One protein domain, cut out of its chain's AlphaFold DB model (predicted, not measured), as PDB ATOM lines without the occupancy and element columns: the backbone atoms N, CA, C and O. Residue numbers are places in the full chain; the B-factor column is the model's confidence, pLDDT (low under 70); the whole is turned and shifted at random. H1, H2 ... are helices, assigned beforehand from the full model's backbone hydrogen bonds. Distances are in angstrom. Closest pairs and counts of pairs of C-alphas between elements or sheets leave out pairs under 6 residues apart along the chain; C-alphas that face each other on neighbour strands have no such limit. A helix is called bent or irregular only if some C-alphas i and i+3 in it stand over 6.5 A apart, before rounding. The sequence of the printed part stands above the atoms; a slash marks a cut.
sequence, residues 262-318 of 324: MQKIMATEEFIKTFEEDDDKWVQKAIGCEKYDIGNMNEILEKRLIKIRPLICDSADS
ATOM      1  N   MET A 262      -3.907  12.924 -11.890       95.62
ATOM      2  CA  MET A 262      -4.952  13.606 -11.121       95.62
ATOM      3  C   MET A 262      -6.344  13.132 -11.497       95.62
ATOM      4  O   MET A 262      -7.157  12.898 -10.608       95.62
ATOM      5  N   GLN A 263      -6.612  12.942 -12.790       94.56
ATOM      6  CA  GLN A 263      -7.898  12.429 -13.244       94.56
ATOM      7  C   GLN A 263      -8.230  11.082 -12.588       94.56
ATOM      8  O   GLN A 263      -9.325  10.916 -12.052       94.56
ATOM      9  N   LYS A 264      -7.277  10.139 -12.573       94.50
ATOM     10  CA  LYS A 264      -7.460   8.820 -11.946       94.50
ATOM     11  C   LYS A 264      -7.634   8.911 -10.432       94.50
ATOM     12  O   LYS A 264      -8.520   8.247  -9.898       94.50
ATOM     13  N   ILE A 265      -6.814   9.717  -9.754       93.62
ATOM     14  CA  ILE A 265      -6.895   9.913  -8.298       93.62
ATOM     15  C   ILE A 265      -8.259  10.492  -7.924       93.62
ATOM     16  O   ILE A 265      -8.944   9.932  -7.077       93.62
ATOM     17  N   MET A 266      -8.683  11.566  -8.593       92.69
ATOM     18  CA  MET A 266      -9.949  12.229  -8.294       92.69
ATOM     19  C   MET A 266     -11.151  11.338  -8.602       92.69
ATOM     20  O   MET A 266     -12.051  11.262  -7.779       92.69
ATOM     21  N   ALA A 267     -11.156  10.623  -9.732       92.62
ATOM     22  CA  ALA A 267     -12.235   9.684 -10.052       92.62
ATOM     23  C   ALA A 267     -12.327   8.543  -9.026       92.62
ATOM     24  O   ALA A 267     -13.411   8.131  -8.629       92.62
ATOM     25  N   THR A 268     -11.176   8.055  -8.568       89.69
ATOM     26  CA  THR A 268     -11.080   7.020  -7.539       89.69
ATOM     27  C   THR A 268     -11.583   7.523  -6.180       89.69
ATOM     28  O   THR A 268     -12.300   6.814  -5.481       89.69
ATOM     29  N   GLU A 269     -11.240   8.754  -5.804       89.69
ATOM     30  CA  GLU A 269     -11.761   9.395  -4.594       89.69
ATOM     31  C   GLU A 269     -13.270   9.623  -4.691       89.69
ATOM     32  O   GLU A 269     -13.981   9.268  -3.761       89.69
ATOM     33  N   GLU A 270     -13.767  10.156  -5.812       88.88
ATOM     34  CA  GLU A 270     -15.202  10.333  -6.070       88.88
ATOM     35  C   GLU A 270     -15.957   8.990  -6.014       88.88
ATOM     36  O   GLU A 270     -17.068   8.957  -5.503       88.88
ATOM     37  N   PHE A 271     -15.353   7.882  -6.457       87.81
ATOM     38  CA  PHE A 271     -15.941   6.543  -6.330       87.81
ATOM     39  C   PHE A 271     -15.967   6.039  -4.885       87.81
ATOM     40  O   PHE A 271     -16.982   5.520  -4.448       87.81
ATOM     41  N   ILE A 272     -14.880   6.184  -4.118       84.31
ATOM     42  CA  ILE A 272     -14.888   5.826  -2.685       84.31
ATOM     43  C   ILE A 272     -16.003   6.602  -1.970       84.31
ATOM     44  O   ILE A 272     -16.742   6.011  -1.188       84.31
ATOM     45  N   LYS A 273     -16.179   7.874  -2.357       84.00
ATOM     46  CA  LYS A 273     -17.205   8.784  -1.844       84.00
ATOM     47  C   LYS A 273     -18.662   8.415  -2.132       84.00
ATOM     48  O   LYS A 273     -19.571   9.168  -1.782       84.00
ATOM     49  N   THR A 274     -18.915   7.331  -2.855       83.50
ATOM     50  CA  THR A 274     -20.280   6.827  -3.026       83.50
ATOM     51  C   THR A 274     -20.621   5.714  -2.038       83.50
ATOM     52  O   THR A 274     -21.760   5.254  -2.048       83.50
ATOM     53  N   PHE A 275     -19.660   5.249  -1.227       77.00
ATOM     54  CA  PHE A 275     -19.806   4.065  -0.374       77.00
ATOM     55  C   PHE A 275     -19.542   4.300   1.124       77.00
ATOM     56  O   PHE A 275     -19.930   3.431   1.904       77.00
ATOM     57  N   GLU A 276     -18.905   5.392   1.570       71.94
ATOM     58  CA  GLU A 276     -18.695   5.641   3.009       71.94
ATOM     59  C   GLU A 276     -19.770   6.633   3.537       71.94
ATOM     60  O   GLU A 276     -19.829   7.793   3.179       71.94
ATOM     61  N   GLU A 277     -20.653   6.254   4.466       61.25
ATOM     62  CA  GLU A 277     -21.734   7.163   4.937       61.25
ATOM     63  C   GLU A 277     -21.242   8.473   5.635       61.25
ATOM     64  O   GLU A 277     -22.043   9.353   5.947       61.25
ATOM     65  N   ASP A 278     -19.925   8.643   5.832       61.47
ATOM     66  CA  ASP A 278     -19.229   9.766   6.498       61.47
ATOM     67  C   ASP A 278     -18.256  10.540   5.545       61.47
ATOM     68  O   ASP A 278     -17.207  11.073   5.943       61.47
ATOM     69  N   ASP A 279     -18.623  10.608   4.260       61.16
ATOM     70  CA  ASP A 279     -17.760  10.617   3.059       61.16
ATOM     71  C   ASP A 279     -16.865  11.833   2.707       61.16
ATOM     72  O   ASP A 279     -16.374  11.970   1.586       61.16
ATOM     73  N   ASP A 280     -16.534  12.713   3.650       60.81
ATOM     74  CA  ASP A 280     -15.518  13.757   3.400       60.81
ATOM     75  C   ASP A 280     -14.344  13.711   4.378       60.81
ATOM     76  O   ASP A 280     -13.221  14.080   4.022       60.81
ATOM     77  N   LYS A 281     -14.540  13.211   5.602       68.38
ATOM     78  CA  LYS A 281     -13.512  13.322   6.650       68.38
ATOM     79  C   LYS A 281     -12.247  12.538   6.319       68.38
ATOM     80  O   LYS A 281     -11.151  13.047   6.557       68.38
ATOM     81  N   TRP A 282     -12.365  11.324   5.774       76.44
ATOM     82  CA  TRP A 282     -11.183  10.523   5.443       76.44
ATOM     83  C   TRP A 282     -10.408  11.113   4.262       76.44
ATOM     84  O   TRP A 282      -9.195  11.281   4.376       76.44
ATOM     85  N   VAL A 283     -11.089  11.475   3.167       74.56
ATOM     86  CA  VAL A 283     -10.440  12.066   1.984       74.56
ATOM     87  C   VAL A 283      -9.735  13.368   2.361       74.56
ATOM     88  O   VAL A 283      -8.558  13.534   2.052       74.56
ATOM     89  N   GLN A 284     -10.400  14.259   3.106       75.69
ATOM     90  CA  GLN A 284      -9.792  15.516   3.559       75.69
ATOM     91  C   GLN A 284      -8.595  15.279   4.488       75.69
ATOM     92  O   GLN A 284      -7.553  15.920   4.336       75.69
ATOM     93  N   LYS A 285      -8.696  14.316   5.415       80.06
ATOM     94  CA  LYS A 285      -7.570  13.921   6.275       80.06
ATOM     95  C   LYS A 285      -6.396  13.386   5.454       80.06
ATOM     96  O   LYS A 285      -5.258  13.767   5.710       80.06
ATOM     97  N   ALA A 286      -6.657  12.526   4.470       77.75
ATOM     98  CA  ALA A 286      -5.622  11.950   3.622       77.75
ATOM     99  C   ALA A 286      -4.936  13.023   2.759       77.75
ATOM    100  O   ALA A 286      -3.708  13.089   2.746       77.75
ATOM    101  N   ILE A 287      -5.711  13.924   2.140       78.62
ATOM    102  CA  ILE A 287      -5.192  15.085   1.400       78.62
ATOM    103  C   ILE A 287      -4.294  15.950   2.295       78.62
ATOM    104  O   ILE A 287      -3.215  16.349   1.865       78.62
ATOM    105  N   GLY A 288      -4.692  16.205   3.546       76.12
ATOM    106  CA  GLY A 288      -3.903  17.006   4.488       76.12
ATOM    107  C   GLY A 288      -2.558  16.381   4.893       76.12
ATOM    108  O   GLY A 288      -1.627  17.107   5.251       76.12
ATOM    109  N   CYS A 289      -2.435  15.051   4.835       77.25
ATOM    110  CA  CYS A 289      -1.225  14.324   5.233       77.25
ATOM    111  C   CYS A 289      -0.266  14.019   4.070       77.25
ATOM    112  O   CYS A 289       0.924  13.799   4.302       77.25
ATOM    113  N   GLU A 290      -0.756  13.973   2.833       84.94
ATOM    114  CA  GLU A 290       0.009  13.486   1.685       84.94
ATOM    115  C   GLU A 290       0.765  14.580   0.928       84.94
ATOM    116  O   GLU A 290       0.363  15.740   0.860       84.94
ATOM    117  N   LYS A 291       1.882  14.182   0.311       85.31
ATOM    118  CA  LYS A 291       2.661  15.037  -0.588       85.31
ATOM    119  C   LYS A 291       2.331  14.680  -2.034       85.31
ATOM    120  O   LYS A 291       2.827  13.670  -2.528       85.31
ATOM    121  N   TYR A 292       1.566  15.534  -2.710       87.31
ATOM    122  CA  TYR A 292       1.145  15.387  -4.115       87.31
ATOM    123  C   TYR A 292       2.254  15.703  -5.135       87.31
ATOM    124  O   TYR A 292       2.009  16.247  -6.210       87.31
ATOM    125  N   ASP A 293       3.501  15.395  -4.783       89.38
ATOM    126  CA  ASP A 293       4.615  15.438  -5.724       89.38
ATOM    127  C   ASP A 293       4.419  14.348  -6.787       89.38
ATOM    128  O   ASP A 293       3.943  13.256  -6.462       89.38
ATOM    129  N   ILE A 294       4.787  14.623  -8.039       86.62
ATOM    130  CA  ILE A 294       4.570  13.707  -9.167       86.62
ATOM    131  C   ILE A 294       5.191  12.329  -8.926       86.62
ATOM    132  O   ILE A 294       4.585  11.321  -9.306       86.62
ATOM    133  N   GLY A 295       6.336  12.270  -8.234       83.56
ATOM    134  CA  GLY A 295       6.984  11.008  -7.874       83.56
ATOM    135  C   GLY A 295       6.142  10.121  -6.948       83.56
ATOM    136  O   GLY A 295       6.266   8.900  -6.986       83.56
ATOM    137  N   ASN A 296       5.230  10.710  -6.170       87.94
ATOM    138  CA  ASN A 296       4.405  10.000  -5.188       87.94
ATOM    139  C   ASN A 296       2.970   9.748  -5.673       87.94
ATOM    140  O   ASN A 296       2.228   8.998  -5.041       87.94
ATOM    141  N   MET A 297       2.540  10.361  -6.780       89.50
ATOM    142  CA  MET A 297       1.150  10.273  -7.247       89.50
ATOM    143  C   MET A 297       0.708   8.838  -7.569       89.50
ATOM    144  O   MET A 297      -0.441   8.486  -7.311       89.50
ATOM    145  N   ASN A 298       1.612   7.994  -8.074       88.12
ATOM    146  CA  ASN A 298       1.309   6.579  -8.319       88.12
ATOM    147  C   ASN A 298       1.063   5.822  -7.004       88.12
ATOM    148  O   ASN A 298       0.125   5.040  -6.914       88.12
ATOM    149  N   GLU A 299       1.848   6.101  -5.960       90.19
ATOM    150  CA  GLU A 299       1.640   5.516  -4.630       90.19
ATOM    151  C   GLU A 299       0.314   5.987  -4.013       90.19
ATOM    152  O   GLU A 299      -0.419   5.192  -3.424       90.19
ATOM    153  N   ILE A 300      -0.023   7.273  -4.175       89.25
ATOM    154  CA  ILE A 300      -1.312   7.828  -3.741       89.25
ATOM    155  C   ILE A 300      -2.458   7.088  -4.436       89.25
ATOM    156  O   ILE A 300      -3.390   6.644  -3.762       89.25
ATOM    157  N   LEU A 301      -2.374   6.907  -5.758       89.19
ATOM    158  CA  LEU A 301      -3.376   6.171  -6.526       89.19
ATOM    159  C   LEU A 301      -3.497   4.717  -6.047       89.19
ATOM    160  O   LEU A 301      -4.608   4.274  -5.766       89.19
ATOM    161  N   GLU A 302      -2.387   3.996  -5.873       89.50
ATOM    162  CA  GLU A 302      -2.403   2.609  -5.387       89.50
ATOM    163  C   GLU A 302      -3.041   2.483  -4.000       89.50
ATOM    164  O   GLU A 302      -3.891   1.616  -3.786       89.50
ATOM    165  N   LYS A 303      -2.733   3.400  -3.070       87.75
ATOM    166  CA  LYS A 303      -3.399   3.451  -1.756       87.75
ATOM    167  C   LYS A 303      -4.914   3.568  -1.885       87.75
ATOM    168  O   LYS A 303      -5.638   3.051  -1.036       87.75
ATOM    169  N   ARG A 304      -5.408   4.249  -2.921       88.75
ATOM    170  CA  ARG A 304      -6.848   4.408  -3.138       88.75
ATOM    171  C   ARG A 304      -7.456   3.201  -3.831       88.75
ATOM    172  O   ARG A 304      -8.522   2.750  -3.429       88.75
ATOM    173  N   LEU A 305      -6.755   2.621  -4.801       87.31
ATOM    174  CA  LEU A 305      -7.182   1.384  -5.449       87.31
ATOM    175  C   LEU A 305      -7.290   0.228  -4.447       87.31
ATOM    176  O   LEU A 305      -8.226  -0.560  -4.537       87.31
ATOM    177  N   ILE A 306      -6.401   0.155  -3.449       87.50
ATOM    178  CA  ILE A 306      -6.500  -0.821  -2.351       87.50
ATOM    179  C   ILE A 306      -7.824  -0.679  -1.586       87.50
ATOM    180  O   ILE A 306      -8.417  -1.695  -1.236       87.50
ATOM    181  N   LYS A 307      -8.316   0.550  -1.370       83.12
ATOM    182  CA  LYS A 307      -9.631   0.781  -0.751       83.12
ATOM    183  C   LYS A 307     -10.794   0.384  -1.656       83.12
ATOM    184  O   LYS A 307     -11.791  -0.124  -1.162       83.12
ATOM    185  N   ILE A 308     -10.669   0.598  -2.965       84.62
ATOM    186  CA  ILE A 308     -11.712   0.238  -3.933       84.62
ATOM    187  C   ILE A 308     -11.842  -1.279  -4.109       84.62
ATOM    188  O   ILE A 308     -12.952  -1.766  -4.304       84.62
ATOM    189  N   ARG A 309     -10.736  -2.038  -4.062       84.38
ATOM    190  CA  ARG A 309     -10.737  -3.484  -4.367       84.38
ATOM    191  C   ARG A 309     -11.812  -4.267  -3.586       84.38
ATOM    192  O   ARG A 309     -12.593  -4.941  -4.252       84.38
ATOM    193  N   PRO A 310     -11.926  -4.154  -2.246       82.88
ATOM    194  CA  PRO A 310     -13.010  -4.794  -1.498       82.88
ATOM    195  C   PRO A 310     -14.406  -4.337  -1.934       82.88
ATOM    196  O   PRO A 310     -15.276  -5.173  -2.122       82.88
ATOM    197  N   LEU A 311     -14.610  -3.039  -2.193       77.81
ATOM    198  CA  LEU A 311     -15.917  -2.491  -2.590       77.81
ATOM    199  C   LEU A 311     -16.425  -3.074  -3.918       77.81
ATOM    200  O   LEU A 311     -17.623  -3.286  -4.092       77.81
ATOM    201  N   ILE A 312     -15.515  -3.361  -4.854       78.56
ATOM    202  CA  ILE A 312     -15.856  -4.014  -6.125       78.56
ATOM    203  C   ILE A 312     -16.033  -5.526  -5.928       78.56
ATOM    204  O   ILE A 312     -16.991  -6.096  -6.450       78.56
ATOM    205  N   CYS A 313     -15.140  -6.183  -5.182       67.81
ATOM    206  CA  CYS A 313     -15.172  -7.637  -4.999       67.81
ATOM    207  C   CYS A 313     -16.356  -8.114  -4.140       67.81
ATOM    208  O   CYS A 313     -17.012  -9.078  -4.525       67.81
ATOM    209  N   ASP A 314     -16.705  -7.405  -3.066       56.69
ATOM    210  CA  ASP A 314     -17.854  -7.739  -2.211       56.69
ATOM    211  C   ASP A 314     -19.195  -7.543  -2.946       56.69
ATOM    212  O   ASP A 314     -20.192  -8.198  -2.634       56.69
ATOM    213  N   SER A 315     -19.230  -6.693  -3.982       52.34
ATOM    214  CA  SER A 315     -20.421  -6.525  -4.826       52.34
ATOM    215  C   SER A 315     -20.684  -7.726  -5.750       52.34
ATOM    216  O   SER A 315     -21.842  -7.997  -6.080       52.34
ATOM    217  N   ALA A 316     -19.642  -8.485  -6.115       50.28
ATOM    218  CA  ALA A 316     -19.737  -9.641  -7.012       50.28
ATOM    219  C   ALA A 316     -20.219 -10.924  -6.306       50.28
ATOM    220  O   ALA A 316     -20.828 -11.775  -6.954       50.28
ATOM    221  N   ASP A 317     -20.023 -11.031  -4.988       45.47
ATOM    222  CA  ASP A 317     -20.524 -12.147  -4.169       45.47
ATOM    223  C   ASP A 317     -21.947 -11.918  -3.623       45.47
ATOM    224  O   ASP A 317     -22.551 -12.808  -3.012       45.47
ATOM    225  N   SER A 318     -22.560 -10.763  -3.907       45.16
ATOM    226  CA  SER A 318     -23.970 -10.540  -3.591       45.16
ATOM    227  C   SER A 318     -24.871 -11.294  -4.579       45.16
ATOM    228  O   SER A 318     -25.235 -10.849  -5.666       45.16
TER     229      SER A 318
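This is residues 262 to 318 of the 324 residues of an uncharacterized protein of Dorea longicatena DSM 13814 (UniProt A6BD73). One long, kinked helix, H3, makes the long axis, with the shorter helix H1 packed on it side by side and running the same way. H2 folds back in the direction opposite to H1 and is near H1 but makes no contact with H3, while residues 312 to 318 stick out at the far end of the long helix. H1 with H3 is the one pair of helices that touches, and H2 touches no helix. The printed part has 57 residues with three named helices, in the order H1, H2, H3, and no named strand; the class is all helix. It is elongated, with spans of 39 by 22 by 16 A, and only just compact, close to loose, with a radius of gyration of the C-alphas of 12.0 A.

H3, residues 294 to 316, touches H1, residues 262 to 272, with 13 pairs of C-alphas within 8 A. The closest C-alphas of the two are those of Ile 265 and Leu 301, 5.4 A apart. Their lines stand at a shallow tilt of 31 degrees, and they run the same way. H2, residues 281 to 289, is close to H1 but not clearly touching it, the closest C-alphas being those of Glu 269 and Val 283, 7.2 A apart. H1 and H2 run opposite ways at a shallow tilt of 32 degrees. H2 and H3 are apart. In H1 and H2 every O i to N i+4 pair is within hydrogen-bond range; in H3 12 of 19 are.

H3 is 33.8 A long from its first to its last C-alpha, beginning at C-alpha 294 at (4.570, 13.707, -9.167) and ending at C-alpha 316 at (-19.737, -9.641, -7.012). It is irregular, with C-alphas 295 and 298 7.2 A apart, and has a kink of 30 degrees near residue 307. H1 is 15.2 A long and begins with C-alpha 262 at (-4.952, 13.606, -11.121). H2 is 12.4 A long, from Lys 281 to Cys 289.

The two C-alphas farthest apart are those of Asp 293 and Ser 318, at 38.7 A. The printed part runs from residue 262 to residue 318 and has no cut. The link from H1 to H2 has 8 residues and is short; the link from H2 to H3 has 4 residues and is tight. Residues 312 to 318, of which 312 to 316 belong to H3, stand free. The mean pLDDT of the printed part is 79.8, and the model's confidence is low, under 70, at residues 277 to 281 and 313 to 318.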